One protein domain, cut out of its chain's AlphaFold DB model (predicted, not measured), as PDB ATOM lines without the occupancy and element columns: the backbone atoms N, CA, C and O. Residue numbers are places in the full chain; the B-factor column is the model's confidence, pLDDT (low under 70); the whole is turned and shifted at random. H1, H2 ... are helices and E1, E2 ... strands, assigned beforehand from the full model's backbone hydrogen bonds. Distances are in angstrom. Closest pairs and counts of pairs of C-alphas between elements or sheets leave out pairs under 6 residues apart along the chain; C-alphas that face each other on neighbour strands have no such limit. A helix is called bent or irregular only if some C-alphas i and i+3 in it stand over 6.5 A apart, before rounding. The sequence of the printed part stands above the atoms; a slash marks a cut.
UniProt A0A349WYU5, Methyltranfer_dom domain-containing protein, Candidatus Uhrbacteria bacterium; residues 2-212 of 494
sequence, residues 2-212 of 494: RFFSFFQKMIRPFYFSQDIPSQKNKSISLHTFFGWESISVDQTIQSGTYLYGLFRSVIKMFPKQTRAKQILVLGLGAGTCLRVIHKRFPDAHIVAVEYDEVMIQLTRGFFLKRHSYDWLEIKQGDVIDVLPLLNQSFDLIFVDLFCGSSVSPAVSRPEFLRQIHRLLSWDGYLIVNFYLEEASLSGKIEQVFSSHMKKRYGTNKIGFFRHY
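This is residues 2 to 212 of the 494 residues of the protein "Methyltranfer_dom domain-containing protein" of Candidatus Uhrbacteria bacterium (UniProt A0A349WYU5). A strongly twisted sheet of seven strands makes the core, with H2, H3 and H4 over one face and H7 and H8 over the other. A smaller sheet, E1 to E4, sits at one end and also packs on H4; residues 2 to 10 of H1 stick out beyond it. The printed part has 211 residues, with eight named helices and eleven named strands in the order H1 E1 E2 E3 E4 H2 E5 H3 E6 H4 E7 H5 E8 H6 H7 E9 H8 E10 E11, class mixed. The large sheet runs E7 E6 E5 E8 E9 E11 E10, mixed, and the small one E1 E2 E3 E4, antiparallel. The whole is compact, with a radius of gyration of the C-alphas of 17.7 A, and elongated, 64 by 38 by 33 A.

H1, residues 2 to 11, begins at C-alpha 2 (0.395, 62.699, 78.248). E1 is 15 to 22 (22.4 A), E2 26 to 33 (22.8 A), E3 36 to 41, E4 44 to 47, H2 49 to 59 (15.2 A), E5 70 to 74, H3 80 to 88, E6 93 to 98, H4 101 to 111, E7 120 to 124, H5 127 to 133, E8 138 to 143, H6 153 to 156 and H7 158 to 167. E9, 168 to 179, bends by 125 degrees at residue 171. H8, 182 to 189, is only just irregular: C-alphas 184 and 187 are 7.0 A apart. E10 is 194 to 201; E11, 204 to 210, ends at C-alpha 210 (-4.815, 26.018, 32.368).

E1 to E4 form a meander, each strand the antiparallel neighbour of the one before; N 18 and O 30 of E1 and E2 are 2.9 A apart, within hydrogen-bond range. H4 is on both sheets, at a height of 9.4 A over the small one. In the large sheet, parallel E5 and E8 have N 72 and O 140 at 2.9 A; antiparallel E9 and E11 have N 176 and O 207 at 2.9 A. E5, H3, E6 is a strand-helix-strand unit, parallel neighbours joined through a helix, with a right-handed crossover. H2 and H3 touch, Tyr 52 and Thr 80 being closest with C-alphas 5.9 A apart. H5 only grazes the large sheet and touches H7; H6 touches H8. Every O i to N i+4 pair is within range in H1, H2, H4 and H7, against 4 of 5 in H3, 1 of 3 in H5 (O i to N i+3: 1 of 4) and 2 of 4 in H8; H6 is too short for one.

The C-alphas of Arg 2 and Tyr 212, the farthest apart, are 64.5 A apart. The printed part has no cut and no long link. The pLDDT is under 70 at residues 2 to 14, 35 and 111 to 116.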
ATOM      1  N   ARG A   2       0.179  61.547  79.165       40.28
ATOM      2  CA  ARG A   2       0.395  62.699  78.248       40.28
ATOM      3  C   ARG A   2       1.352  62.438  77.066       40.28
ATOM      4  O   ARG A   2       1.082  62.923  75.971       40.28
ATOM      5  N   PHE A   3       2.388  61.615  77.254       34.66
ATOM      6  CA  PHE A   3       3.375  61.269  76.212       34.66
ATOM      7  C   PHE A   3       2.762  60.497  75.026       34.66
ATOM      8  O   PHE A   3       3.095  60.748  73.871       34.66
ATOM      9  N   PHE A   4       1.790  59.622  75.307       37.44
ATOM     10  CA  PHE A   4       1.079  58.829  74.296       37.44
ATOM     11  C   PHE A   4       0.161  59.705  73.422       37.44
ATOM     12  O   PHE A   4       0.111  59.544  72.205       37.44
ATOM     13  N   SER A   5      -0.491  60.707  74.029       41.88
ATOM     14  CA  SER A   5      -1.349  61.661  73.306       41.88
ATOM     15  C   SER A   5      -0.559  62.647  72.429       41.88
ATOM     16  O   SER A   5      -1.058  63.109  71.403       41.88
ATOM     17  N   PHE A   6       0.689  62.950  72.810       42.31
ATOM     18  CA  PHE A   6       1.589  63.824  72.053       42.31
ATOM     19  C   PHE A   6       2.132  63.112  70.806       42.31
ATOM     20  O   PHE A   6       2.061  63.657  69.707       42.31
ATOM     21  N   PHE A   7       2.553  61.849  70.948       47.84
ATOM     22  CA  PHE A   7       2.951  61.000  69.820       47.84
ATOM     23  C   PHE A   7       1.796  60.766  68.831       47.84
ATOM     24  O   PHE A   7       1.986  60.906  67.624       47.84
ATOM     25  N   GLN A   8       0.572  60.515  69.316       47.28
ATOM     26  CA  GLN A   8      -0.616  60.413  68.456       47.28
ATOM     27  C   GLN A   8      -0.912  61.703  67.676       47.28
ATOM     28  O   GLN A   8      -1.313  61.630  66.517       47.28
ATOM     29  N   LYS A   9      -0.700  62.886  68.273       49.03
ATOM     30  CA  LYS A   9      -0.869  64.179  67.584       49.03
ATOM     31  C   LYS A   9       0.218  64.450  66.540       49.03
ATOM     32  O   LYS A   9      -0.084  65.069  65.526       49.03
ATOM     33  N   MET A  10       1.439  63.971  66.765       53.34
ATOM     34  CA  MET A  10       2.585  64.179  65.875       53.34
ATOM     35  C   MET A  10       2.571  63.242  64.653       53.34
ATOM     36  O   MET A  10       2.991  63.639  63.571       53.34
ATOM     37  N   ILE A  11       2.041  62.021  64.801       53.19
ATOM     38  CA  ILE A  11       1.894  61.051  63.701       53.19
ATOM     39  C   ILE A  11       0.592  61.294  62.910       53.19
ATOM     40  O   ILE A  11       0.510  60.931  61.745       53.19
ATOM     41  N   ARG A  12      -0.413  61.969  63.486       49.78
ATOM     42  CA  ARG A  12      -1.731  62.241  62.869       49.78
ATOM     43  C   ARG A  12      -1.730  62.820  61.435       49.78
ATOM     44  O   ARG A  12      -2.624  62.451  60.682       49.78
ATOM     45  N   PRO A  13      -0.784  63.691  61.020       57.56
ATOM     46  CA  PRO A  13      -0.692  64.154  59.627       57.56
ATOM     47  C   PRO A  13      -0.203  63.065  58.657       57.56
ATOM     48  O   PRO A  13      -0.366  63.184  57.447       57.56
ATOM     49  N   PHE A  14       0.423  62.015  59.192       61.19
ATOM     50  CA  PHE A  14       1.128  60.968  58.458       61.19
ATOM     51  C   PHE A  14       0.487  59.587  58.610       61.19
ATOM     52  O   PHE A  14       0.808  58.714  57.814       61.19
ATOM     53  N   TYR A  15      -0.395  59.379  59.592       71.50
ATOM     54  CA  TYR A  15      -1.159  58.153  59.808       71.50
ATOM     55  C   TYR A  15      -2.621  58.475  60.119       71.50
ATOM     56  O   TYR A  15      -2.925  59.138  61.114       71.50
ATOM     57  N   PHE A  16      -3.522  57.956  59.293       78.94
ATOM     58  CA  PHE A  16      -4.964  57.998  59.500       78.94
ATOM     59  C   PHE A  16      -5.498  56.567  59.494       78.94
ATOM     60  O   PHE A  16      -5.107  55.773  58.643       78.94
ATOM     61  N   SER A  17      -6.367  56.238  60.446       80.94
ATOM     62  CA  SER A  17      -7.048  54.945  60.502       80.94
ATOM     63  C   SER A  17      -8.534  55.181  60.701       80.94
ATOM     64  O   SER A  17      -8.912  55.934  61.599       80.94
ATOM     65  N   GLN A  18      -9.361  54.539  59.887       83.81
ATOM     66  CA  GLN A  18     -10.812  54.597  59.993       83.81
ATOM     67  C   GLN A  18     -11.393  53.200  59.825       83.81
ATOM     68  O   GLN A  18     -11.088  52.522  58.845       83.81
ATOM     69  N   ASP A  19     -12.263  52.812  60.751       84.94
ATOM     70  CA  ASP A  19     -13.052  51.594  60.633       84.94
ATOM     71  C   ASP A  19     -14.379  51.900  59.941       84.94
ATOM     72  O   ASP A  19     -15.058  52.886  60.246       84.94
ATOM     73  N   ILE A  20     -14.727  51.059  58.977       84.94
ATOM     74  CA  ILE A  20     -15.922  51.170  58.152       84.94
ATOM     75  C   ILE A  20     -16.731  49.888  58.367       84.94
ATOM     76  O   ILE A  20     -16.232  48.798  58.068       84.94
ATOM     77  N   PRO A  21     -17.957  49.978  58.908       83.56
ATOM     78  CA  PRO A  21     -18.770  48.799  59.158       83.56
ATOM     79  C   PRO A  21     -19.207  48.166  57.836       83.56
ATOM     80  O   PRO A  21     -19.571  48.859  56.888       83.56
ATOM     81  N   SER A  22     -19.213  46.838  57.793       83.38
ATOM     82  CA  SER A  22     -19.727  46.063  56.666       83.38
ATOM     83  C   SER A  22     -20.604  44.932  57.178       83.38
ATOM     84  O   SER A  22     -20.228  44.198  58.091       83.38
ATOM     85  N   GLN A  23     -21.764  44.737  56.548       81.50
ATOM     86  CA  GLN A  23     -22.625  43.589  56.848       81.50
ATOM     87  C   GLN A  23     -21.948  42.252  56.519       81.50
ATOM     88  O   GLN A  23     -22.295  41.224  57.096       81.50
ATOM     89  N   LYS A  24     -20.996  42.255  55.579       81.44
ATOM     90  CA  LYS A  24     -20.330  41.057  55.065       81.44
ATOM     91  C   LYS A  24     -18.994  40.788  55.753       81.44
ATOM     92  O   LYS A  24     -18.752  39.670  56.191       81.44
ATOM     93  N   ASN A  25     -18.167  41.819  55.895       74.06
ATOM     94  CA  ASN A  25     -16.810  41.726  56.438       74.06
ATOM     95  C   ASN A  25     -16.692  42.210  57.898       74.06
ATOM     96  O   ASN A  25     -15.583  42.379  58.395       74.06
ATOM     97  N   LYS A  26     -17.818  42.434  58.598       76.12
ATOM     98  CA  LYS A  26     -17.921  43.013  59.955       76.12
ATOM     99  C   LYS A  26     -17.320  44.422  60.067       76.12
ATOM    100  O   LYS A  26     -18.072  45.393  60.123       76.12
ATOM    101  N   SER A  27     -15.992  44.543  60.091       80.25
ATOM    102  CA  SER A  27     -15.260  45.811  60.175       80.25
ATOM    103  C   SER A  27     -14.113  45.842  59.168       80.25
ATOM    104  O   SER A  27     -13.243  44.972  59.170       80.25
ATOM    105  N   ILE A  28     -14.108  46.865  58.315       83.88
ATOM    106  CA  ILE A  28     -13.061  47.126  57.327       83.88
ATOM    107  C   ILE A  28     -12.218  48.295  57.831       83.88
ATOM    108  O   ILE A  28     -12.729  49.404  57.969       83.88
ATOM    109  N   SER A  29     -10.929  48.077  58.068       84.19
ATOM    110  CA  SER A  29     -10.013  49.119  58.538       84.19
ATOM    111  C   SER A  29      -9.237  49.714  57.364       84.19
ATOM    112  O   SER A  29      -8.446  49.035  56.702       84.19
ATOM    113  N   LEU A  30      -9.456  51.000  57.105       83.44
ATOM    114  CA  LEU A  30      -8.673  51.808  56.177       83.44
ATOM    115  C   LEU A  30      -7.511  52.443  56.934       83.44
ATOM    116  O   LEU A  30      -7.736  53.184  57.887       83.44
ATOM    117  N   HIS A  31      -6.285  52.222  56.469       83.00
ATOM    118  CA  HIS A  31      -5.089  52.866  56.999       83.00
ATOM    119  C   HIS A  31      -4.383  53.666  55.905       83.00
ATOM    120  O   HIS A  31      -3.982  53.107  54.882       83.00
ATOM    121  N   THR A  32      -4.158  54.952  56.150       76.00
ATOM    122  CA  THR A  32      -3.353  55.830  55.299       76.00
ATOM    123  C   THR A  32      -2.062  56.152  56.026       76.00
ATOM    124  O   THR A  32      -2.108  56.766  57.084       76.00
ATOM    125  N   PHE A  33      -0.912  55.768  55.472       75.12
ATOM    126  CA  PHE A  33       0.406  56.069  56.031       75.12
ATOM    127  C   PHE A  33       1.280  56.777  54.988       75.12
ATOM    128  O   PHE A  33       1.531  56.216  53.927       75.12
ATOM    129  N   PHE A  34       1.727  58.011  55.243       72.56
ATOM    130  CA  PHE A  34       2.487  58.841  54.285       72.56
ATOM    131  C   PHE A  34       1.837  58.925  52.884       72.56
ATOM    132  O   PHE A  34       2.509  58.810  51.859       72.56
ATOM    133  N   GLY A  35       0.509  59.079  52.829       66.56
ATOM    134  CA  GLY A  35      -0.254  59.122  51.572       66.56
ATOM    135  C   GLY A  35      -0.443  57.764  50.882       66.56
ATOM    136  O   GLY A  35      -1.092  57.697  49.841       66.56
ATOM    137  N   TRP A  36       0.083  56.677  51.454       71.06
ATOM    138  CA  TRP A  36      -0.180  55.313  51.006       71.06
ATOM    139  C   TRP A  36      -1.400  54.758  51.719       71.06
ATOM    140  O   TRP A  36      -1.398  54.608  52.937       71.06
ATOM    141  N   GLU A  37      -2.425  54.420  50.950       78.75
ATOM    142  CA  GLU A  37      -3.651  53.821  51.463       78.75
ATOM    143  C   GLU A  37      -3.545  52.291  51.424       78.75
ATOM    144  O   GLU A  37      -3.074  51.689  50.452       78.75
ATOM    145  N   SER A  38      -3.983  51.654  52.503       83.50
ATOM    146  CA  SER A  38      -4.105  50.208  52.637       83.50
ATOM    147  C   SER A  38      -5.421  49.882  53.324       83.50
ATOM    148  O   SER A  38      -5.893  50.639  54.168       83.50
ATOM    149  N   ILE A  39      -6.026  48.766  52.936       83.88
ATOM    150  CA  ILE A  39      -7.289  48.304  53.511       83.88
ATOM    151  C   ILE A  39      -7.051  46.923  54.089       83.88
ATOM    152  O   ILE A  39      -6.381  46.094  53.465       83.88
ATOM    153  N   SER A  40      -7.590  46.685  55.278       82.88
ATOM    154  CA  SER A  40      -7.549  45.390  55.938       82.88
ATOM    155  C   SER A  40      -8.923  44.978  56.463       82.88
ATOM    156  O   SER A  40      -9.769  45.818  56.761       82.88
ATOM    157  N   VAL A  41      -9.140  43.669  56.535       80.69
ATOM    158  CA  VAL A  41     -10.319  43.027  57.130       80.69
ATOM    159  C   VAL A  41      -9.801  41.965  58.079       80.69
ATOM    160  O   VAL A  41      -8.952  41.173  57.675       80.69
ATOM    161  N   ASP A  42     -10.258  41.962  59.332       75.50
ATOM    162  CA  ASP A  42      -9.811  41.012  60.362       75.50
ATOM    163  C   ASP A  42      -8.271  40.871  60.418       75.50
ATOM    164  O   ASP A  42      -7.721  39.771  60.366       75.50
ATOM    165  N   GLN A  43      -7.555  42.005  60.451       72.88
ATOM    166  CA  GLN A  43      -6.079  42.101  60.441       72.88
ATOM    167  C   GLN A  43      -5.384  41.557  59.175       72.88
ATOM    168  O   GLN A  43      -4.155  41.551  59.084       72.88
ATOM    169  N   THR A  44      -6.149  41.146  58.164       74.50
ATOM    170  CA  THR A  44      -5.636  40.657  56.883       74.50
ATOM    171  C   THR A  44      -5.624  41.790  55.866       74.50
ATOM    172  O   THR A  44      -6.646  42.426  55.622       74.50
ATOM    173  N   ILE A  45      -4.467  42.059  55.256       80.75
ATOM    174  CA  ILE A  45      -4.314  43.112  54.241       80.75
ATOM    175  C   ILE A  45      -5.047  42.696  52.956       80.75
ATOM    176  O   ILE A  45      -4.641  41.739  52.303       80.75
ATOM    177  N   GLN A  46      -6.067  43.466  52.571       78.19
ATOM    178  CA  GLN A  46      -6.899  43.285  51.369       78.19
ATOM    179  C   GLN A  46      -6.583  44.311  50.263       78.19
ATOM    180  O   GLN A  46      -7.014  44.185  49.118       78.19
ATOM    181  N   SER A  47      -5.800  45.352  50.573       81.00
ATOM    182  CA  SER A  47      -5.275  46.314  49.596       81.00
ATOM    183  C   SER A  47      -4.008  46.987  50.117       81.00
ATOM    184  O   SER A  47      -3.873  47.191  51.322       81.00
ATOM    185  N   GLY A  48      -3.084  47.364  49.228       81.38
ATOM    186  CA  GLY A  48      -1.881  48.115  49.602       81.38
ATOM    187  C   GLY A  48      -0.614  47.700  48.850       81.38
ATOM    188  O   GLY A  48      -0.639  46.918  47.896       81.38
ATOM    189  N   THR A  49       0.531  48.227  49.291       83.44
ATOM    190  CA  THR A  49       1.844  48.054  48.637       83.44
ATOM    191  C   THR A  49       2.272  46.592  48.516       83.44
ATOM    192  O   THR A  49       2.809  46.194  47.480       83.44
ATOM    193  N   TYR A  50       1.987  45.775  49.537       86.69
ATOM    194  CA  TYR A  50       2.277  44.343  49.523       86.69
ATOM    195  C   TYR A  50       1.520  43.617  48.400       86.69
ATOM    196  O   TYR A  50       2.157  42.980  47.556       86.69
ATOM    197  N   LEU A  51       0.189  43.769  48.331       87.19
ATOM    198  CA  LEU A  51      -0.627  43.152  47.278       87.19
ATOM    199  C   LEU A  51      -0.305  43.725  45.895       87.19
ATOM    200  O   LEU A  51      -0.270  42.994  44.908       87.19
ATOM    201  N   TYR A  52       0.033  45.011  45.804       89.06
ATOM    202  CA  TYR A  52       0.487  45.595  44.545       89.06
ATOM    203  C   TYR A  52       1.774  44.919  44.047       89.06
ATOM    204  O   TYR A  52       1.897  44.579  42.867       89.06
ATOM    205  N   GLY A  53       2.731  44.680  44.950       91.38
ATOM    206  CA  GLY A  53       3.952  43.928  44.665       91.38
ATOM    207  C   GLY A  53       3.669  42.481  44.253       91.38
ATOM    208  O   GLY A  53       4.200  42.024  43.236       91.38
ATOM    209  N   LEU A  54       2.775  41.802  44.981       92.31
ATOM    210  CA  LEU A  54       2.295  40.451  44.685       92.31
ATOM    211  C   LEU A  54       1.748  40.359  43.256       92.31
ATOM    212  O   LEU A  54       2.306  39.621  42.439       92.31
ATOM    213  N   PHE A  55       0.724  41.146  42.916       92.81
ATOM    214  CA  PHE A  55       0.091  41.111  41.598       92.81
ATOM    215  C   PHE A  55       1.042  41.556  40.490       92.81
ATOM    216  O   PHE A  55       1.068  40.952  39.418       92.81
ATOM    217  N   ARG A  56       1.919  42.540  40.739       94.62
ATOM    218  CA  ARG A  56       2.975  42.898  39.776       94.62
ATOM    219  C   ARG A  56       3.905  41.718  39.513       94.62
ATOM    220  O   ARG A  56       4.362  41.532  38.385       94.62
ATOM    221  N   SER A  57       4.202  40.926  40.537       93.81
ATOM    222  CA  SER A  57       5.027  39.731  40.408       93.81
ATOM    223  C   SER A  57       4.320  38.616  39.625       93.81
ATOM    224  O   SER A  57       5.011  37.905  38.898       93.81
ATOM    225  N   VAL A  58       2.996  38.481  39.754       93.62
ATOM    226  CA  VAL A  58       2.133  37.533  39.021       93.62
ATOM    227  C   VAL A  58       2.055  37.922  37.546       93.62
ATOM    228  O   VAL A  58       2.344  37.120  36.665       93.62
ATOM    229  N   ILE A  59       1.787  39.196  37.266       93.56
ATOM    230  CA  ILE A  59       1.680  39.736  35.909       93.56
ATOM    231  C   ILE A  59       2.973  39.574  35.095       93.56
ATOM    232  O   ILE A  59       2.928  39.328  33.891       93.56
ATOM    233  N   LYS A  60       4.140  39.662  35.745       92.06
ATOM    234  CA  LYS A  60       5.448  39.429  35.106       92.06
ATOM    235  C   LYS A  60       5.663  37.988  34.630       92.06
ATOM    236  O   LYS A  60       6.627  37.748  33.912       92.06
ATOM    237  N   MET A  61       4.826  37.044  35.053       90.88
ATOM    238  CA  MET A  61       4.978  35.633  34.696       90.88
ATOM    239  C   MET A  61       4.345  35.290  33.351       90.88
ATOM    240  O   MET A  61       4.683  34.265  32.765       90.88
ATOM    241  N   PHE A  62       3.454  36.141  32.838       89.62
ATOM    242  CA  PHE A  62       2.930  35.970  31.490       89.62
ATOM    243  C   PHE A  62       4.003  36.315  30.449       89.62
ATOM    244  O   PHE A  62       4.703  37.325  30.613       89.62
ATOM    245  N   PRO A  63       4.104  35.548  29.346       85.75
ATOM    246  CA  PRO A  63       4.916  35.928  28.199       85.75
ATOM    247  C   PRO A  63       4.663  37.378  27.765       85.75
ATOM    248  O   PRO A  63       3.548  37.904  27.853       85.75
ATOM    249  N   LYS A  64       5.698  38.056  27.256       83.75
ATOM    250  CA  LYS A  64       5.572  39.457  26.806       83.75
ATOM    251  C   LYS A  64       4.500  39.612  25.721       83.75
ATOM    252  O   LYS A  64       3.786  40.610  25.696       83.75
ATOM    253  N   GLN A  65       4.357  38.596  24.876       84.56
ATOM    254  CA  GLN A  65       3.429  38.542  23.751       84.56
ATOM    255  C   GLN A  65       1.988  38.219  24.165       84.56
ATOM    256  O   GLN A  65       1.102  38.303  23.322       84.56
ATOM    257  N   THR A  66       1.724  37.871  25.431       87.31
ATOM    258  CA  THR A  66       0.356  37.643  25.910       87.31
ATOM    259  C   THR A  66      -0.471  38.916  25.744       87.31
ATOM    260  O   THR A  66      -0.088  39.990  26.223       87.31
ATOM    261  N   ARG A  67      -1.610  38.779  25.061       90.25
ATOM    262  CA  ARG A  67      -2.612  39.823  24.830       90.25
ATOM    263  C   ARG A  67      -3.954  39.315  25.353       90.25
ATOM    264  O   ARG A  67      -4.658  38.624  24.629       90.25
ATOM    265  N   ALA A  68      -4.265  39.611  26.612       95.50
ATOM    266  CA  ALA A  68      -5.579  39.327  27.180       95.50
ATOM    267  C   ALA A  68      -6.541  40.465  26.824       95.50
ATOM    268  O   ALA A  68      -6.166  41.630  26.957       95.50
ATOM    269  N   LYS A  69      -7.743  40.127  26.354       96.25
ATOM    270  CA  LYS A  69      -8.804  41.080  26.002       96.25
ATOM    271  C   LYS A  69      -9.989  41.011  26.954       96.25
ATOM    272  O   LYS A  69     -10.631  42.029  27.171       96.25
ATOM    273  N   GLN A  70     -10.282  39.831  27.487       97.75
ATOM    274  CA  GLN A  70     -11.363  39.613  28.448       97.75
ATOM    275  C   GLN A  70     -10.764  39.050  29.733       97.75
ATOM    276  O   GLN A  70     -10.126  37.996  29.704       97.75
ATOM    277  N   ILE A  71     -10.936  39.751  30.853       98.25
ATOM    278  CA  ILE A  71     -10.374  39.349  32.147       98.25
ATOM    279  C   ILE A  71     -11.482  39.305  33.194       98.25
ATOM    280  O   ILE A  71     -12.246  40.254  33.329       98.25
ATOM    281  N   LEU A  72     -11.546  38.213  33.950       98.44
ATOM    282  CA  LEU A  72     -12.439  38.066  35.095       98.44
ATOM    283  C   LEU A  72     -11.632  38.183  36.385       98.44
ATOM    284  O   LEU A  72     -10.589  37.541  36.527       98.44
ATOM    285  N   VAL A  73     -12.118  38.977  37.328       97.94
ATOM    286  CA  VAL A  73     -11.535  39.133  38.663       97.94
ATOM    287  C   VAL A  73     -12.598  38.773  39.696       97.94
ATOM    288  O   VAL A  73     -13.652  39.396  39.750       97.94
ATOM    289  N   LEU A  74     -12.339  37.745  40.497       97.06
ATOM    290  CA  LEU A  74     -13.230  37.281  41.555       97.06
ATOM    291  C   LEU A  74     -12.657  37.706  42.901       97.06
ATOM    292  O   LEU A  74     -11.613  37.196  43.303       97.06
ATOM    293  N   GLY A  75     -13.357  38.624  43.566       92.69
ATOM    294  CA  GLY A  75     -12.852  39.377  44.708       92.69
ATOM    295  C   GLY A  75     -12.120  40.633  44.242       92.69
ATOM    296  O   GLY A  75     -11.157  40.563  43.476       92.69
ATOM    297  N   LEU A  76     -12.586  41.800  44.683       87.12
ATOM    298  CA  LEU A  76     -11.934  43.075  44.387       87.12
ATOM    299  C   LEU A  76     -10.981  43.507  45.493       87.12
ATOM    300  O   LEU A  76     -10.005  44.215  45.210       87.12
ATOM    301  N   GLY A  77     -11.287  43.142  46.742       80.62
ATOM    302  CA  GLY A  77     -10.723  43.832  47.896       80.62
ATOM    303  C   GLY A  77     -10.999  45.326  47.734       80.62
ATOM    304  O   GLY A  77     -12.147  45.737  47.624       80.62
ATOM    305  N   ALA A  78      -9.949  46.138  47.591       77.50
ATOM    306  CA  ALA A  78     -10.100  47.555  47.223       77.50
ATOM    307  C   ALA A  78      -9.520  47.936  45.844       77.50
ATOM    308  O   ALA A  78      -9.111  49.076  45.622       77.50
ATOM    309  N   GLY A  79      -9.407  46.977  44.923       82.00
ATOM    310  CA  GLY A  79      -9.036  47.228  43.526       82.00
ATOM    311  C   GLY A  79      -7.534  47.267  43.224       82.00
ATOM    312  O   GLY A  79      -7.146  47.590  42.100       82.00
ATOM    313  N   THR A  80      -6.658  46.892  44.167       86.00
ATOM    314  CA  THR A  80      -5.196  46.857  43.931       86.00
ATOM    315  C   THR A  80      -4.825  45.998  42.711       86.00
ATOM    316  O   THR A  80      -3.961  46.388  41.920       86.00
ATOM    317  N   CYS A  81      -5.491  44.853  42.529       90.06
ATOM    318  CA  CYS A  81      -5.257  43.953  41.399       90.06
ATOM    319  C   CYS A  81      -5.594  44.617  40.050       90.06
ATOM    320  O   CYS A  81      -4.782  44.571  39.119       90.06
ATOM    321  N   LEU A  82      -6.724  45.334  39.974       90.44
ATOM    322  CA  LEU A  82      -7.187  46.029  38.766       90.44
ATOM    323  C   LEU A  82      -6.126  46.986  38.217       90.44
ATOM    324  O   LEU A  82      -5.851  46.986  37.018       90.44
ATOM    325  N   ARG A  83      -5.455  47.742  39.097       86.19
ATOM    326  CA  ARG A  83      -4.372  48.665  38.718       86.19
ATOM    327  C   ARG A  83      -3.242  47.973  37.975       86.19
ATOM    328  O   ARG A  83      -2.703  48.503  37.003       86.19
ATOM    329  N   VAL A  84      -2.821  46.819  38.483       91.44
ATOM    330  CA  VAL A  84      -1.697  46.080  37.911       91.44
ATOM    331  C   VAL A  84      -2.119  45.429  36.595       91.44
ATOM    332  O   VAL A  84      -1.357  45.485  35.627       91.44
ATOM    333  N   ILE A  85      -3.327  44.857  36.552       93.69
ATOM    334  CA  ILE A  85      -3.881  44.225  35.355       93.69
ATOM    335  C   ILE A  85      -4.031  45.256  34.234       93.69
ATOM    336  O   ILE A  85      -3.439  45.065  33.172       93.69
ATOM    337  N   HIS A  86      -4.732  46.366  34.475       91.12
ATOM    338  CA  HIS A  86      -4.988  47.387  33.457       91.12
ATOM    339  C   HIS A  86      -3.685  48.017  32.941       91.12
ATOM    340  O   HIS A  86      -3.511  48.200  31.740       91.12
ATOM    341  N   LYS A  87      -2.683  48.223  33.810       91.56
ATOM    342  CA  LYS A  87      -1.356  48.687  33.371       91.56
ATOM    343  C   LYS A  87      -0.669  47.720  32.394       91.56
ATOM    344  O   LYS A  87       0.121  48.154  31.559       91.56
ATOM    345  N   ARG A  88      -0.897  46.409  32.521       93.75
ATOM    346  CA  ARG A  88      -0.309  45.391  31.631       93.75
ATOM    347  C   ARG A  88      -1.136  45.154  30.371       93.75
ATOM    348  O   ARG A  88      -0.549  44.856  29.326       93.75
ATOM    349  N   PHE A  89      -2.454  45.217  30.506       95.06
ATOM    350  CA  PHE A  89      -3.442  44.942  29.473       95.06
ATOM    351  C   PHE A  89      -4.390  46.149  29.367       95.06
ATOM    352  O   PHE A  89      -5.524  46.077  29.836       95.06
ATOM    353  N   PRO A  90      -3.917  47.277  28.802       92.56
ATOM    354  CA  PRO A  90      -4.696  48.517  28.757       92.56
ATOM    355  C   PRO A  90      -5.970  48.389  27.914       92.56
ATOM    356  O   PRO A  90      -6.963  49.032  28.225       92.56
ATOM    357  N   ASP A  91      -5.957  47.509  26.911       93.25
ATOM    358  CA  ASP A  91      -7.083  47.275  25.999       93.25
ATOM    359  C   ASP A  91      -8.035  46.162  26.482       93.25
ATOM    360  O   ASP A  91      -8.908  45.723  25.732       93.25
ATOM    361  N   ALA A  92      -7.824  45.623  27.689       95.75
ATOM    362  CA  ALA A  92      -8.664  44.557  28.222       95.75
ATOM    363  C   ALA A  92      -9.939  45.118  28.849       95.75
ATOM    364  O   ALA A  92      -9.886  46.047  29.652       95.75
ATOM    365  N   HIS A  93     -11.061  44.473  28.551       96.56
ATOM    366  CA  HIS A  93     -12.273  44.613  29.336       96.56
ATOM    367  C   HIS A  93     -12.190  43.687  30.555       96.56
ATOM    368  O   HIS A  93     -11.845  42.503  30.437       96.56
ATOM    369  N   ILE A  94     -12.469  44.241  31.730       96.25
ATOM    370  CA  ILE A  94     -12.383  43.559  33.015       96.25
ATOM    371  C   ILE A  94     -13.779  43.472  33.613       96.25
ATOM    372  O   ILE A  94     -14.409  44.492  33.863       96.25
ATOM    373  N   VAL A  95     -14.220  42.254  33.905       97.19
ATOM    374  CA  VAL A  95     -15.400  42.001  34.730       97.19
ATOM    375  C   VAL A  95     -14.911  41.630  36.119       97.19
ATOM    376  O   VAL A  95     -14.131  40.692  36.277       97.19
ATOM    377  N   ALA A  96     -15.352  42.362  37.131       96.31
ATOM    378  CA  ALA A  96     -15.046  42.079  38.519       96.31
ATOM    379  C   ALA A  96     -16.305  41.674  39.283       96.31
ATOM    380  O   ALA A  96     -17.345  42.313  39.137       96.31
ATOM    381  N   VAL A  97     -16.204  40.638  40.113       96.75
ATOM    382  CA  VAL A  97     -17.287  40.186  40.994       96.75
ATOM    383  C   VAL A  97     -16.878  40.432  42.439       96.75
ATOM    384  O   VAL A  97     -15.843  39.933  42.879       96.75
ATOM    385  N   GLU A  98     -17.685  41.202  43.160       93.94
ATOM    386  CA  GLU A  98     -17.475  41.529  44.571       93.94
ATOM    387  C   GLU A  98     -18.811  41.462  45.311       93.94
ATOM    388  O   GLU A  98     -19.821  41.967  44.829       93.94
ATOM    389  N   TYR A  99     -18.830  40.821  46.472       92.31
ATOM    390  CA  TYR A  99     -20.057  40.565  47.222       92.31
ATOM    391  C   TYR A  99     -20.311  41.626  48.300       92.31
ATOM    392  O   TYR A  99     -21.455  41.798  48.728       92.31
ATOM    393  N   ASP A 100     -19.267  42.340  48.731       91.06
ATOM    394  CA  ASP A 100     -19.364  43.424  49.702       91.06
ATOM    395  C   ASP A 100     -19.477  44.789  49.009       91.06
ATOM    396  O   ASP A 100     -18.521  45.311  48.428       91.06
ATOM    397  N   GLU A 101     -20.654  45.406  49.106       91.19
ATOM    398  CA  GLU A 101     -20.909  46.737  48.551       91.19
ATOM    399  C   GLU A 101     -19.947  47.796  49.093       91.19
ATOM    400  O   GLU A 101     -19.516  48.681  48.351       91.19
ATOM    401  N   VAL A 102     -19.553  47.685  50.365       90.12
ATOM    402  CA  VAL A 102     -18.619  48.630  50.981       90.12
ATOM    403  C   VAL A 102     -17.274  48.556  50.262       90.12
ATOM    404  O   VAL A 102     -16.726  49.586  49.883       90.12
ATOM    405  N   MET A 103     -16.776  47.358  49.952       88.75
ATOM    406  CA  MET A 103     -15.540  47.179  49.176       88.75
ATOM    407  C   MET A 103     -15.635  47.759  47.759       88.75
ATOM    408  O   MET A 103     -14.673  48.359  47.263       88.75
ATOM    409  N   ILE A 104     -16.802  47.662  47.114       90.31
ATOM    410  CA  ILE A 104     -17.058  48.295  45.812       90.31
ATOM    411  C   ILE A 104     -16.985  49.820  45.935       90.31
ATOM    412  O   ILE A 104     -16.339  50.478  45.113       90.31
ATOM    413  N   GLN A 105     -17.611  50.393  46.964       88.38
ATOM    414  CA  GLN A 105     -17.579  51.831  47.226       88.38
ATOM    415  C   GLN A 105     -16.154  52.315  47.525       88.38
ATOM    416  O   GLN A 105     -15.736  53.329  46.969       88.38
ATOM    417  N   LEU A 106     -15.371  51.568  48.312       85.69
ATOM    418  CA  LEU A 106     -13.960  51.873  48.577       85.69
ATOM    419  C   LEU A 106     -13.125  51.782  47.294       85.69
ATOM    420  O   LEU A 106     -12.344  52.683  47.001       85.69
ATOM    421  N   THR A 107     -13.333  50.752  46.473       85.00
ATOM    422  CA  THR A 107     -12.677  50.635  45.162       85.00
ATOM    423  C   THR A 107     -12.998  51.852  44.292       85.00
ATOM    424  O   THR A 107     -12.095  52.470  43.726       85.00
ATOM    425  N   ARG A 108     -14.271  52.266  44.234       84.00
ATOM    426  CA  ARG A 108     -14.683  53.459  43.485       84.00
ATOM    427  C   ARG A 108     -14.054  54.739  44.038       84.00
ATOM    428  O   ARG A 108     -13.521  55.552  43.287       84.00
ATOM    429  N   GLY A 109     -14.078  54.884  45.356       77.50
ATOM    430  CA  GLY A 109     -13.627  56.064  46.078       77.50
ATOM    431  C   GLY A 109     -12.112  56.208  46.190       77.50
ATOM    432  O   GLY A 109     -11.642  57.325  46.336       77.50
ATOM    433  N   PHE A 110     -11.316  55.148  46.122       70.62
ATOM    434  CA  PHE A 110      -9.853  55.259  46.227       70.62
ATOM    435  C   PHE A 110      -9.168  55.051  44.890       70.62
ATOM    436  O   PHE A 110      -8.261  55.794  44.517       70.62
ATOM    437  N   PHE A 111      -9.634  54.063  44.134       68.88
ATOM    438  CA  PHE A 111      -8.989  53.665  42.899       68.88
ATOM    439  C   PHE A 111      -9.640  54.303  41.669       68.88
ATOM    440  O   PHE A 111      -8.933  54.708  40.743       68.88
ATOM    441  N   LEU A 112     -10.968  54.462  41.676       69.62
ATOM    442  CA  LEU A 112     -11.723  54.945  40.519       69.62
ATOM    443  C   LEU A 112     -12.057  56.456  40.562       69.62
ATOM    444  O   LEU A 112     -12.960  56.931  39.884       69.62
ATOM    445  N   LYS A 113     -11.337  57.256  41.353       66.81
ATOM    446  CA  LYS A 113     -11.668  58.680  41.574       66.81
ATOM    447  C   LYS A 113     -11.438  59.614  40.371       66.81
ATOM    448  O   LYS A 113     -11.790  60.785  40.469       66.81
ATOM    449  N   ARG A 114     -10.762  59.174  39.297       57.91
ATOM    450  CA  ARG A 114     -10.133  60.091  38.313       57.91
ATOM    451  C   ARG A 114     -10.370  59.797  36.824       57.91
ATOM    452  O   ARG A 114      -9.849  60.549  36.008       57.91
ATOM    453  N   HIS A 115     -11.135  58.772  36.442       57.16
ATOM    454  CA  HIS A 115     -11.342  58.429  35.022       57.16
ATOM    455  C   HIS A 115     -12.786  57.995  34.713       57.16
ATOM    456  O   HIS A 115     -13.552  57.689  35.620       57.16
ATOM    457  N   SER A 116     -13.172  57.966  33.433       64.50
ATOM    458  CA  SER A 116     -14.244  57.073  32.980       64.50
ATOM    459  C   SER A 116     -13.670  55.654  32.882       64.50
ATOM    460  O   SER A 116     -12.506  55.471  32.516       64.50
ATOM    461  N   TYR A 117     -14.447  54.643  33.269       75.00
ATOM    462  CA  TYR A 117     -13.975  53.256  33.384       75.00
ATOM    463  C   TYR A 117     -14.756  52.321  32.468       75.00
ATOM    464  O   TYR A 117     -15.232  51.280  32.903       75.00
ATOM    465  N   ASP A 118     -14.843  52.663  31.184       84.56
ATOM    466  CA  ASP A 118     -15.547  51.843  30.181       84.56
ATOM    467  C   ASP A 118     -14.902  50.449  30.007       84.56
ATOM    468  O   ASP A 118     -15.505  49.506  29.496       84.56
ATOM    469  N   TRP A 119     -13.660  50.295  30.476       90.19
ATOM    470  CA  TRP A 119     -12.935  49.030  30.518       90.19
ATOM    471  C   TRP A 119     -13.294  48.142  31.721       90.19
ATOM    472  O   TRP A 119     -12.875  46.989  31.728       90.19
ATOM    473  N   LEU A 120     -14.030  48.631  32.728       93.06
ATOM    474  CA  LEU A 120     -14.343  47.901  33.962       93.06
ATOM    475  C   LEU A 120     -15.851  47.767  34.183       93.06
ATOM    476  O   LEU A 120     -16.552  48.751  34.403       93.06
ATOM    477  N   GLU A 121     -16.324  46.531  34.269       94.06
ATOM    478  CA  GLU A 121     -17.649  46.191  34.774       94.06
ATOM    479  C   GLU A 121     -17.523  45.608  36.190       94.06
ATOM    480  O   GLU A 121     -16.782  44.650  36.404       94.06
ATOM    481  N   ILE A 122     -18.256  46.153  37.167       94.44
ATOM    482  CA  ILE A 122     -18.342  45.578  38.520       94.44
ATOM    483  C   ILE A 122     -19.732  44.977  38.711       94.44
ATOM    484  O   ILE A 122     -20.726  45.703  38.684       94.44
ATOM    485  N   LYS A 123     -19.794  43.666  38.947       95.88
ATOM    486  CA  LYS A 123     -21.009  42.938  39.309       95.88
ATOM    487  C   LYS A 123     -21.019  42.688  40.814       95.88
ATOM    488  O   LYS A 123     -20.154  41.984  41.334       95.88
ATOM    489  N   GLN A 124     -21.996  43.272  41.503       95.56
ATOM    490  CA  GLN A 124     -22.201  43.033  42.927       95.56
ATOM    491  C   GLN A 124     -22.913  41.692  43.137       95.56
ATOM    492  O   GLN A 124     -23.987  41.482  42.576       95.56
ATOM    493  N   GLY A 125     -22.341  40.799  43.942       94.75
ATOM    494  CA  GLY A 125     -22.971  39.526  44.299       94.75
ATOM    495  C   GLY A 125     -21.981  38.434  44.698       94.75
ATOM    496  O   GLY A 125     -20.769  38.587  44.549       94.75
ATOM    497  N   ASP A 126     -22.510  37.319  45.208       93.94
ATOM    498  CA  ASP A 126     -21.713  36.117  45.458       93.94
ATOM    499  C   ASP A 126     -21.293  35.484  44.125       93.94
ATOM    500  O   ASP A 126     -22.063  35.418  43.163       93.94
ATOM    501  N   VAL A 127     -20.060  34.989  44.053       95.56
ATOM    502  CA  VAL A 127     -19.538  34.333  42.851       95.56
ATOM    503  C   VAL A 127     -20.355  33.105  42.448       95.56
ATOM    504  O   VAL A 127     -20.466  32.818  41.259       95.56
ATOM    505  N   ILE A 128     -20.950  32.387  43.403       94.44
ATOM    506  CA  ILE A 128     -21.787  31.217  43.122       94.44
ATOM    507  C   ILE A 128     -23.036  31.615  42.326       94.44
ATOM    508  O   ILE A 128     -23.431  30.875  41.424       94.44
ATOM    509  N   ASP A 129     -23.586  32.799  42.590       95.75
ATOM    510  CA  ASP A 129     -24.798  33.303  41.940       95.75
ATOM    511  C   ASP A 129     -24.485  34.065  40.644       95.75
ATOM    512  O   ASP A 129     -25.229  33.987  39.667       95.75
ATOM    513  N   VAL A 130     -23.359  34.786  40.602       97.50
ATOM    514  CA  VAL A 130     -22.995  35.643  39.462       97.50
ATOM    515  C   VAL A 130     -22.371  34.852  38.310       97.50
ATOM    516  O   VAL A 130     -22.687  35.117  37.150       97.50
ATOM    517  N   LEU A 131     -21.487  33.884  38.584       97.62
ATOM    518  CA  LEU A 131     -20.772  33.148  37.529       97.62
ATOM    519  C   LEU A 131     -21.700  32.427  36.528       97.62
ATOM    520  O   LEU A 131     -21.402  32.476  35.331       97.62
ATOM    521  N   PRO A 132     -22.818  31.792  36.943       97.25
ATOM    522  CA  PRO A 132     -23.776  31.189  36.014       97.25
ATOM    523  C   PRO A 132     -24.407  32.175  35.020       97.25
ATOM    524  O   PRO A 132     -24.802  31.758  33.937       97.25
ATOM    525  N   LEU A 133     -24.476  33.467  35.360       97.00
ATOM    526  CA  LEU A 133     -25.083  34.509  34.522       97.00
ATOM    527  C   LEU A 133     -24.123  35.052  33.449       97.00
ATOM    528  O   LEU A 133     -24.540  35.789  32.555       97.00
ATOM    529  N   LEU A 134     -22.832  34.714  33.529       96.94
ATOM    530  CA  LEU A 134     -21.822  35.123  32.553       96.94
ATOM    531  C   LEU A 134     -21.819  34.162  31.360       96.94
ATOM    532  O   LEU A 134     -21.704  32.950  31.538       96.94
ATOM    533  N   ASN A 135     -21.882  34.696  30.140       93.38
ATOM    534  CA  ASN A 135     -21.948  33.907  28.898       93.38
ATOM    535  C   ASN A 135     -20.703  34.052  28.009       93.38
ATOM    536  O   ASN A 135     -20.555  33.345  27.015       93.38
ATOM    537  N   GLN A 136     -19.800  34.958  28.368       93.25
ATOM    538  CA  GLN A 136     -18.537  35.207  27.687       93.25
ATOM    539  C   GLN A 136     -17.418  34.280  28.181       93.25
ATOM    540  O   GLN A 136     -17.477  33.739  29.284       93.25
ATOM    541  N   SER A 137     -16.362  34.142  27.376       95.44
ATOM    542  CA  SER A 137     -15.112  33.499  27.793       95.44
ATOM    543  C   SER A 137     -14.050  34.537  28.148       95.44
ATOM    544  O   SER A 137     -13.960  35.589  27.515       95.44
ATOM    545  N   PHE A 138     -13.206  34.211  29.120       98.06
ATOM    546  CA  PHE A 138     -12.155  35.071  29.643       98.06
ATOM    547  C   PHE A 138     -10.775  34.482  29.366       98.06
ATOM    548  O   PHE A 138     -10.526  33.300  29.600       98.06
ATOM    549  N   ASP A 139      -9.861  35.325  28.897       97.25
ATOM    550  CA  ASP A 139      -8.466  34.961  28.653       97.25
ATOM    551  C   ASP A 139      -7.701  34.763  29.960       97.25
ATOM    552  O   ASP A 139      -6.798  33.934  30.039       97.25
ATOM    553  N   LEU A 140      -8.058  35.529  30.991       98.00
ATOM    554  CA  LEU A 140      -7.488  35.419  32.325       98.00
ATOM    555  C   LEU A 140      -8.612  35.439  33.356       98.00
ATOM    556  O   LEU A 140      -9.489  36.298  33.294       98.00
ATOM    557  N   ILE A 141      -8.551  34.530  34.324       98.31
ATOM    558  CA  ILE A 141      -9.442  34.528  35.485       98.31
ATOM    559  C   ILE A 141      -8.581  34.608  36.741       98.31
ATOM    560  O   ILE A 141      -7.783  33.711  36.993       98.31
ATOM    561  N   PHE A 142      -8.737  35.671  37.523       97.88
ATOM    562  CA  PHE A 142      -8.092  35.844  38.820       97.88
ATOM    563  C   PHE A 142      -9.079  35.484  39.928       97.88
ATOM    564  O   PHE A 142     -10.171  36.041  39.985       97.88
ATOM    565  N   VAL A 143      -8.686  34.569  40.805       96.81
ATOM    566  CA  VAL A 143      -9.444  34.150  41.985       96.81
ATOM    567  C   VAL A 143      -8.697  34.628  43.223       96.81
ATOM    568  O   VAL A 143      -7.643  34.085  43.560       96.81
ATOM    569  N   ASP A 144      -9.249  35.650  43.868       93.75
ATOM    570  CA  ASP A 144      -8.723  36.314  45.064       93.75
ATOM    571  C   ASP A 144      -9.839  36.416  46.121       93.75
ATOM    572  O   ASP A 144     -10.213  37.489  46.586       93.75
ATOM    573  N   LEU A 145     -10.446  35.268  46.435       91.88
ATOM    574  CA  LEU A 145     -11.632  35.170  47.286       91.88
ATOM    575  C   LEU A 145     -11.256  34.765  48.710       91.88
ATOM    576  O   LEU A 145     -10.767  33.655  48.927       91.88
ATOM    577  N   PHE A 146     -11.569  35.621  49.681       86.75
ATOM    578  CA  PHE A 146     -11.274  35.404  51.098       86.75
ATOM    579  C   PHE A 146     -12.509  35.607  51.978       86.75
ATOM    580  O   PHE A 146     -13.357  36.454  51.701       86.75
ATOM    581  N   CYS A 147     -12.581  34.835  53.059       81.44
ATOM    582  CA  CYS A 147     -13.526  35.007  54.156       81.44
ATOM    583  C   CYS A 147     -12.711  35.222  55.440       81.44
ATOM    584  O   CYS A 147     -12.183  34.267  56.015       81.44
ATOM    585  N   GLY A 148     -12.563  36.482  55.858       77.44
ATOM    586  CA  GLY A 148     -11.632  36.854  56.928       77.44
ATOM    587  C   GLY A 148     -10.184  36.541  56.535       77.44
ATOM    588  O   GLY A 148      -9.686  37.043  55.528       77.44
ATOM    589  N   SER A 149      -9.519  35.685  57.313       76.19
ATOM    590  CA  SER A 149      -8.114  35.290  57.119       76.19
ATOM    591  C   SER A 149      -7.910  34.014  56.288       76.19
ATOM    592  O   SER A 149      -6.768  33.599  56.086       76.19
ATOM    593  N   SER A 150      -8.992  33.376  55.825       84.75
ATOM    594  CA  SER A 150      -8.949  32.113  55.071       84.75
ATOM    595  C   SER A 150      -9.491  32.278  53.651       84.75
ATOM    596  O   SER A 150     -10.326  33.146  53.385       84.75
ATOM    597  N   VAL A 151      -9.031  31.440  52.726       88.88
ATOM    598  CA  VAL A 151      -9.544  31.377  51.352       88.88
ATOM    599  C   VAL A 151     -11.004  30.924  51.383       88.88
ATOM    600  O   VAL A 151     -11.377  30.015  52.126       88.88
ATOM    601  N   SER A 152     -11.850  31.544  50.558       91.25
ATOM    602  CA  SER A 152     -13.267  31.190  50.497       91.25
ATOM    603  C   SER A 152     -13.455  29.700  50.159       91.25
ATOM    604  O   SER A 152     -12.918  29.230  49.146       91.25
ATOM    605  N   PRO A 153     -14.281  28.945  50.917       89.69
ATOM    606  CA  PRO A 153     -14.569  27.540  50.622       89.69
ATOM    607  C   PRO A 153     -15.131  27.311  49.212       89.69
ATOM    608  O   PRO A 153     -14.966  26.219  48.655       89.69
ATOM    609  N   ALA A 154     -15.759  28.341  48.625       92.38
ATOM    610  CA  ALA A 154     -16.298  28.333  47.269       92.38
ATOM    611  C   ALA A 154     -15.252  27.928  46.220       92.38
ATOM    612  O   ALA A 154     -15.580  27.174  45.310       92.38
ATOM    613  N   VAL A 155     -13.982  28.323  46.394       93.62
ATOM    614  CA  VAL A 155     -12.880  28.022  45.457       93.62
ATOM    615  C   VAL A 155     -12.696  26.516  45.241       93.62
ATOM    616  O   VAL A 155     -12.232  26.078  44.190       93.62
ATOM    617  N   SER A 156     -13.081  25.711  46.231       92.06
ATOM    618  CA  SER A 156     -12.935  24.257  46.212       92.06
ATOM    619  C   SER A 156     -14.193  23.494  45.791       92.06
ATOM    620  O   SER A 156     -14.157  22.264  45.710       92.06
ATOM    621  N   ARG A 157     -15.307  24.200  45.557       94.94
ATOM    622  CA  ARG A 157     -16.596  23.589  45.234       94.94
ATOM    623  C   ARG A 157     -16.630  23.103  43.778       94.94
ATOM    624  O   ARG A 157     -16.240  23.859  42.885       94.94
ATOM    625  N   PRO A 158     -17.141  21.890  43.495       95.00
ATOM    626  CA  PRO A 158     -17.234  21.376  42.128       95.00
ATOM    627  C   PRO A 158     -17.996  22.307  41.171       95.00
ATOM    628  O   PRO A 158     -17.573  22.521  40.043       95.00
ATOM    629  N   GLU A 159     -19.102  22.890  41.622       95.38
ATOM    630  CA  GLU A 159     -19.931  23.851  40.889       95.38
ATOM    631  C   GLU A 159     -19.167  25.117  40.517       95.38
ATOM    632  O   GLU A 159     -19.246  25.545  39.367       95.38
ATOM    633  N   PHE A 160     -18.365  25.657  41.437       96.62
ATOM    634  CA  PHE A 160     -17.486  26.785  41.152       96.62
ATOM    635  C   PHE A 160     -16.467  26.405  40.074       96.62
ATOM    636  O   PHE A 160     -16.394  27.065  39.040       96.62
ATOM    637  N   LEU A 161     -15.745  25.292  40.246       97.00
ATOM    638  CA  LEU A 161     -14.735  24.845  39.281       97.00
ATOM    639  C   LEU A 161     -15.326  24.563  37.892       97.00
ATOM    640  O   LEU A 161     -14.697  24.903  36.891       97.00
ATOM    641  N   ARG A 162     -16.549  24.019  37.815       96.31
ATOM    642  CA  ARG A 162     -17.279  23.850  36.546       96.31
ATOM    643  C   ARG A 162     -17.561  25.188  35.866       96.31
ATOM    644  O   ARG A 162     -17.361  25.298  34.658       96.31
ATOM    645  N   GLN A 163     -17.987  26.208  36.617       97.69
ATOM    646  CA  GLN A 163     -18.205  27.543  36.052       97.69
ATOM    647  C   GLN A 163     -16.894  28.178  35.584       97.69
ATOM    648  O   GLN A 163     -16.835  28.678  34.464       97.69
ATOM    649  N   ILE A 164     -15.821  28.092  36.377       98.25
ATOM    650  CA  ILE A 164     -14.501  28.585  35.961       98.25
ATOM    651  C   ILE A 164     -14.027  27.868  34.693       98.25
ATOM    652  O   ILE A 164     -13.531  28.520  33.781       98.25
ATOM    653  N   HIS A 165     -14.221  26.551  34.590       96.38
ATOM    654  CA  HIS A 165     -13.831  25.782  33.407       96.38
ATOM    655  C   HIS A 165     -14.603  26.236  32.163       96.38
ATOM    656  O   HIS A 165     -14.009  26.420  31.105       96.38
ATOM    657  N   ARG A 166     -15.916  26.465  32.287       95.50
ATOM    658  CA  ARG A 166     -16.764  26.982  31.201       95.50
ATOM    659  C   ARG A 166     -16.358  28.392  30.760       95.50
ATOM    660  O   ARG A 166     -16.373  28.693  29.570       95.50
ATOM    661  N   LEU A 167     -16.033  29.251  31.721       97.81
ATOM    662  CA  LEU A 167     -15.717  30.657  31.486       97.81
ATOM    663  C   LEU A 167     -14.276  30.875  31.020       97.81
ATOM    664  O   LEU A 167     -13.998  31.879  30.374       97.81
ATOM    665  N   LEU A 168     -13.347  29.967  31.317       97.56
ATOM    666  CA  LEU A 168     -11.958  30.100  30.893       97.56
ATOM    667  C   LEU A 168     -11.822  29.794  29.398       97.56
ATOM    668  O   LEU A 168     -12.161  28.699  28.944       97.56
ATOM    669  N   SER A 169     -11.267  30.733  28.631       94.31
ATOM    670  CA  SER A 169     -10.976  30.506  27.217       94.31
ATOM    671  C   SER A 169      -9.979  29.356  27.045       94.31
ATOM    672  O   SER A 169      -9.163  29.082  27.927       94.31
ATOM    673  N   TRP A 170     -10.019  28.666  25.898       89.44
ATOM    674  CA  TRP A 170      -9.178  27.483  25.670       89.44
ATOM    675  C   TRP A 170      -7.696  27.768  25.927       89.44
ATOM    676  O   TRP A 170      -7.013  26.950  26.531       89.44
ATOM    677  N   ASP A 171      -7.183  28.920  25.492       88.25
ATOM    678  CA  ASP A 171      -5.784  29.324  25.692       88.25
ATOM    679  C   ASP A 171      -5.544  30.148  26.963       88.25
ATOM    680  O   ASP A 171      -4.403  30.547  27.221       88.25
ATOM    681  N   GLY A 172      -6.584  30.360  27.763       93.12
ATOM    682  CA  GLY A 172      -6.546  31.198  28.942       93.12
ATOM    683  C   GLY A 172      -5.757  30.620  30.113       93.12
ATOM    684  O   GLY A 172      -5.280  29.477  30.102       93.12
ATOM    685  N   TYR A 173      -5.617  31.454  31.141       95.75
ATOM    686  CA  TYR A 173      -5.026  31.085  32.422       95.75
ATOM    687  C   TYR A 173      -5.982  31.379  33.575       95.75
ATOM    688  O   TYR A 173      -6.575  32.452  33.654       95.75
ATOM    689  N   LEU A 174      -6.057  30.434  34.505       97.56
ATOM    690  CA  LEU A 174      -6.661  30.605  35.816       97.56
ATOM    691  C   LEU A 174      -5.548  30.903  36.828       97.56
ATOM    692  O   LEU A 174      -4.578  30.155  36.933       97.56
ATOM    693  N   ILE A 175      -5.678  31.998  37.566       97.38
ATOM    694  CA  ILE A 175      -4.741  32.445  38.589       97.38
ATOM    695  C   ILE A 175      -5.475  32.370  39.917       97.38
ATOM    696  O   ILE A 175      -6.483  33.046  40.089       97.38
ATOM    697  N   VAL A 176      -4.975  31.576  40.858       96.50
ATOM    698  CA  VAL A 176      -5.604  31.421  42.175       96.50
ATOM    699  C   VAL A 176      -4.631  31.848  43.254       96.50
ATOM    700  O   VAL A 176      -3.525  31.307  43.344       96.50
ATOM    701  N   ASN A 177      -5.036  32.824  44.062       94.38
ATOM    702  CA  ASN A 177      -4.333  33.171  45.282       94.38
ATOM    703  C   ASN A 177      -4.750  32.199  46.393       94.38
ATOM    704  O   ASN A 177      -5.900  32.176  46.815       94.38
ATOM    705  N   PHE A 178      -3.809  31.377  46.846       91.25
ATOM    706  CA  PHE A 178      -4.037  30.404  47.911       91.25
ATOM    707  C   PHE A 178      -3.691  30.933  49.296       91.25
ATOM    708  O   PHE A 178      -3.914  30.219  50.269       91.25
ATOM    709  N   TYR A 179      -3.065  32.109  49.405       88.00
ATOM    710  CA  TYR A 179      -2.438  32.554  50.649       88.00
ATOM    711  C   TYR A 179      -1.564  31.436  51.262       88.00
ATOM    712  O   TYR A 179      -0.550  31.070  50.659       88.00
ATOM    713  N   LEU A 180      -1.957  30.862  52.405       86.25
ATOM    714  CA  LEU A 180      -1.272  29.756  53.088       86.25
ATOM    715  C   LEU A 180      -1.868  28.361  52.791       86.25
ATOM    716  O   LEU A 180      -1.263  27.352  53.150       86.25
ATOM    717  N   GLU A 181      -2.998  28.276  52.086       88.75
ATOM    718  CA  GLU A 181      -3.857  27.082  51.973       88.75
ATOM    719  C   GLU A 181      -3.656  26.272  50.674       88.75
ATOM    720  O   GLU A 181      -4.498  25.484  50.249       88.75
ATOM    721  N   GLU A 182      -2.508  26.421  50.012       88.94
ATOM    722  CA  GLU A 182      -2.222  25.725  48.746       88.94
ATOM    723  C   GLU A 182      -2.307  24.191  48.875       88.94
ATOM    724  O   GLU A 182      -2.790  23.518  47.964       88.94
ATOM    725  N   ALA A 183      -1.852  23.628  49.999       89.25
ATOM    726  CA  ALA A 183      -1.795  22.179  50.201       89.25
ATOM    727  C   ALA A 183      -3.188  21.527  50.265       89.25
ATOM    728  O   ALA A 183      -3.357  20.412  49.779       89.25
ATOM    729  N   SER A 184      -4.188  22.222  50.817       89.44
ATOM    730  CA  SER A 184      -5.565  21.724  50.926       89.44
ATOM    731  C   SER A 184      -6.396  21.982  49.662       89.44
ATOM    732  O   SER A 184      -7.359  21.256  49.402       89.44
ATOM    733  N   LEU A 185      -6.038  22.998  48.863       90.88
ATOM    734  CA  LEU A 185      -6.848  23.462  47.731       90.88
ATOM    735  C   LEU A 185      -6.318  23.052  46.354       90.88
ATOM    736  O   LEU A 185      -7.116  22.743  45.468       90.88
ATOM    737  N   SER A 186      -4.996  23.033  46.153       92.25
ATOM    738  CA  SER A 186      -4.415  22.823  44.818       92.25
ATOM    739  C   SER A 186      -4.832  21.493  44.200       92.25
ATOM    740  O   SER A 186      -5.245  21.485  43.048       92.25
ATOM    741  N   GLY A 187      -4.849  20.401  44.971       91.69
ATOM    742  CA  GLY A 187      -5.265  19.083  44.482       91.69
ATOM    743  C   GLY A 187      -6.691  19.046  43.921       91.69
ATOM    744  O   GLY A 187      -6.937  18.359  42.939       91.69
ATOM    745  N   LYS A 188      -7.625  19.825  44.487       93.75
ATOM    746  CA  LYS A 188      -9.014  19.903  43.996       93.75
ATOM    747  C   LYS A 188      -9.104  20.657  42.670       93.75
ATOM    748  O   LYS A 188      -9.816  20.237  41.768       93.75
ATOM    749  N   ILE A 189      -8.348  21.745  42.525       94.75
ATOM    750  CA  ILE A 189      -8.263  22.493  41.260       94.75
ATOM    751  C   ILE A 189      -7.550  21.650  40.201       94.75
ATOM    752  O   ILE A 189      -7.984  21.607  39.053       94.75
ATOM    753  N   GLU A 190      -6.503  20.930  40.606       92.75
ATOM    754  CA  GLU A 190      -5.750  20.011  39.758       92.75
ATOM    755  C   GLU A 190      -6.594  18.811  39.290       92.75
ATOM    756  O   GLU A 190      -6.196  18.126  38.366       92.75
ATOM    757  N   GLN A 191      -7.797  18.562  39.816       90.75
ATOM    758  CA  GLN A 191      -8.712  17.576  39.213       90.75
ATOM    759  C   GLN A 191      -9.376  18.083  37.924       90.75
ATOM    760  O   GLN A 191      -9.789  17.279  37.093       90.75
ATOM    761  N   VAL A 192      -9.483  19.404  37.751       93.06
ATOM    762  CA  VAL A 192     -10.205  20.042  36.634       93.06
ATOM    763  C   VAL A 192      -9.255  20.774  35.686       93.06
ATOM    764  O   VAL A 192      -9.505  20.842  34.486       93.06
ATOM    765  N   PHE A 193      -8.143  21.288  36.206       94.12
ATOM    766  CA  PHE A 193      -7.166  22.059  35.451       94.12
ATOM    767  C   PHE A 193      -5.761  21.497  35.607       94.12
ATOM    768  O   PHE A 193      -5.396  20.934  36.633       94.12
ATOM    769  N   SER A 194      -4.908  21.758  34.627       92.94
ATOM    770  CA  SER A 194      -3.487  21.481  34.753       92.94
ATOM    771  C   SER A 194      -2.758  22.596  35.487       92.94
ATOM    772  O   SER A 194      -2.825  23.762  35.089       92.94
ATOM    773  N   SER A 195      -1.988  22.236  36.517       92.19
ATOM    774  CA  SER A 195      -1.041  23.153  37.162       92.19
ATOM    775  C   SER A 195       0.093  23.525  36.203       92.19
ATOM    776  O   SER A 195       1.063  22.791  36.035       92.19
ATOM    777  N   HIS A 196       0.034  24.712  35.621       89.56
ATOM    778  CA  HIS A 196       1.106  25.207  34.771       89.56
ATOM    779  C   HIS A 196       2.335  25.616  35.589       89.56
ATOM    780  O   HIS A 196       3.467  25.332  35.201       89.56
ATOM    781  N   MET A 197       2.112  26.293  36.719       90.44
ATOM    782  CA  MET A 197       3.174  26.897  37.517       90.44
ATOM    783  C   MET A 197       2.658  27.315  38.892       90.44
ATOM    784  O   MET A 197       1.485  27.638  39.056       90.44
ATOM    785  N   LYS A 198       3.558  27.378  39.873       91.19
ATOM    786  CA  LYS A 198       3.272  27.898  41.210       91.19
ATOM    787  C   LYS A 198       4.305  28.952  41.583       91.19
ATOM    788  O   LYS A 198       5.470  28.853  41.200       91.19
ATOM    789  N   LYS A 199       3.879  29.973  42.320       91.69
ATOM    790  CA  LYS A 199       4.736  31.055  42.806       91.69
ATOM    791  C   LYS A 199       4.515  31.282  44.287       91.69
ATOM    792  O   LYS A 199       3.390  31.240  44.762       91.69
ATOM    793  N   ARG A 200       5.596  31.601  44.992       93.69
ATOM    794  CA  ARG A 200       5.558  32.141  46.347       93.69
ATOM    795  C   ARG A 200       5.949  33.617  46.324       93.69
ATOM    796  O   ARG A 200       6.874  33.998  45.607       93.69
ATOM    797  N   TYR A 201       5.264  34.437  47.111       91.06
ATOM    798  CA  TYR A 201       5.599  35.841  47.334       91.06
ATOM    799  C   TYR A 201       5.387  36.174  48.814       91.06
ATOM    800  O   TYR A 201       4.262  36.322  49.281       91.06
ATOM    801  N   GLY A 202       6.472  36.244  49.586       88.88
ATOM    802  CA  GLY A 202       6.378  36.270  51.048       88.88
ATOM    803  C   GLY A 202       5.699  34.999  51.576       88.88
ATOM    804  O   GLY A 202       6.171  33.885  51.324       88.88
ATOM    805  N   THR A 203       4.590  35.164  52.294       84.19
ATOM    806  CA  THR A 203       3.744  34.063  52.781       84.19
ATOM    807  C   THR A 203       2.728  33.578  51.749       84.19
ATOM    808  O   THR A 203       2.339  32.419  51.797       84.19
ATOM    809  N   ASN A 204       2.350  34.419  50.783       88.19
ATOM    810  CA  ASN A 204       1.351  34.077  49.777       88.19
ATOM    811  C   ASN A 204       1.875  33.047  48.776       88.19
ATOM    812  O   ASN A 204       3.008  33.144  48.285       88.19
ATOM    813  N   LYS A 205       1.004  32.111  48.411       93.38
ATOM    814  CA  LYS A 205       1.210  31.165  47.323       93.38
ATOM    815  C   LYS A 205       0.162  31.374  46.240       93.38
ATOM    816  O   LYS A 205      -1.018  31.505  46.528       93.38
ATOM    817  N   ILE A 206       0.601  31.382  44.989       95.06
ATOM    818  CA  ILE A 206      -0.229  31.651  43.815       95.06
ATOM    819  C   ILE A 206      -0.058  30.501  42.834       95.06
ATOM    820  O   ILE A 206       1.070  30.168  42.461       95.06
ATOM    821  N   GLY A 207      -1.166  29.904  42.408       95.12
ATOM    822  CA  GLY A 207      -1.183  28.892  41.356       95.12
ATOM    823  C   GLY A 207      -1.606  29.475  40.017       95.12
ATOM    824  O   GLY A 207      -2.516  30.294  39.948       95.12
ATOM    825  N   PHE A 208      -0.947  29.023  38.957       95.38
ATOM    826  CA  PHE A 208      -1.321  29.270  37.573       95.38
ATOM    827  C   PHE A 208      -1.759  27.950  36.966       95.38
ATOM    828  O   PHE A 208      -0.981  26.996  36.895       95.38
ATOM    829  N   PHE A 209      -2.989  27.927  36.487       95.12
ATOM    830  CA  PHE A 209      -3.640  26.759  35.934       95.12
ATOM    831  C   PHE A 209      -4.109  27.040  34.511       95.12
ATOM    832  O   PHE A 209      -4.316  28.190  34.118       95.12
ATOM    833  N   ARG A 210      -4.255  25.980  33.723       94.00
ATOM    834  CA  ARG A 210      -4.815  26.018  32.368       94.00
ATOM    835  C   ARG A 210      -5.718  24.814  32.165       94.00
ATOM    836  O   ARG A 210      -5.656  23.859  32.935       94.00
ATOM    837  N   HIS A 211      -6.500  24.831  31.094       93.56
ATOM    838  CA  HIS A 211      -7.139  23.612  30.605       93.56
ATOM    839  C   HIS A 211      -6.119  22.487  30.396       93.56
ATOM    840  O   HIS A 211      -4.964  22.735  30.035       93.56
ATOM    841  N   TYR A 212      -6.569  21.256  30.620       92.31
ATOM    842  CA  TYR A 212      -5.846  20.050  30.229       92.31
ATOM    843  C   TYR A 212      -5.655  19.975  28.706       92.31
ATOM    844  O   TYR A 212      -6.412  20.573  27.943       92.31
TER     845      TYR A 212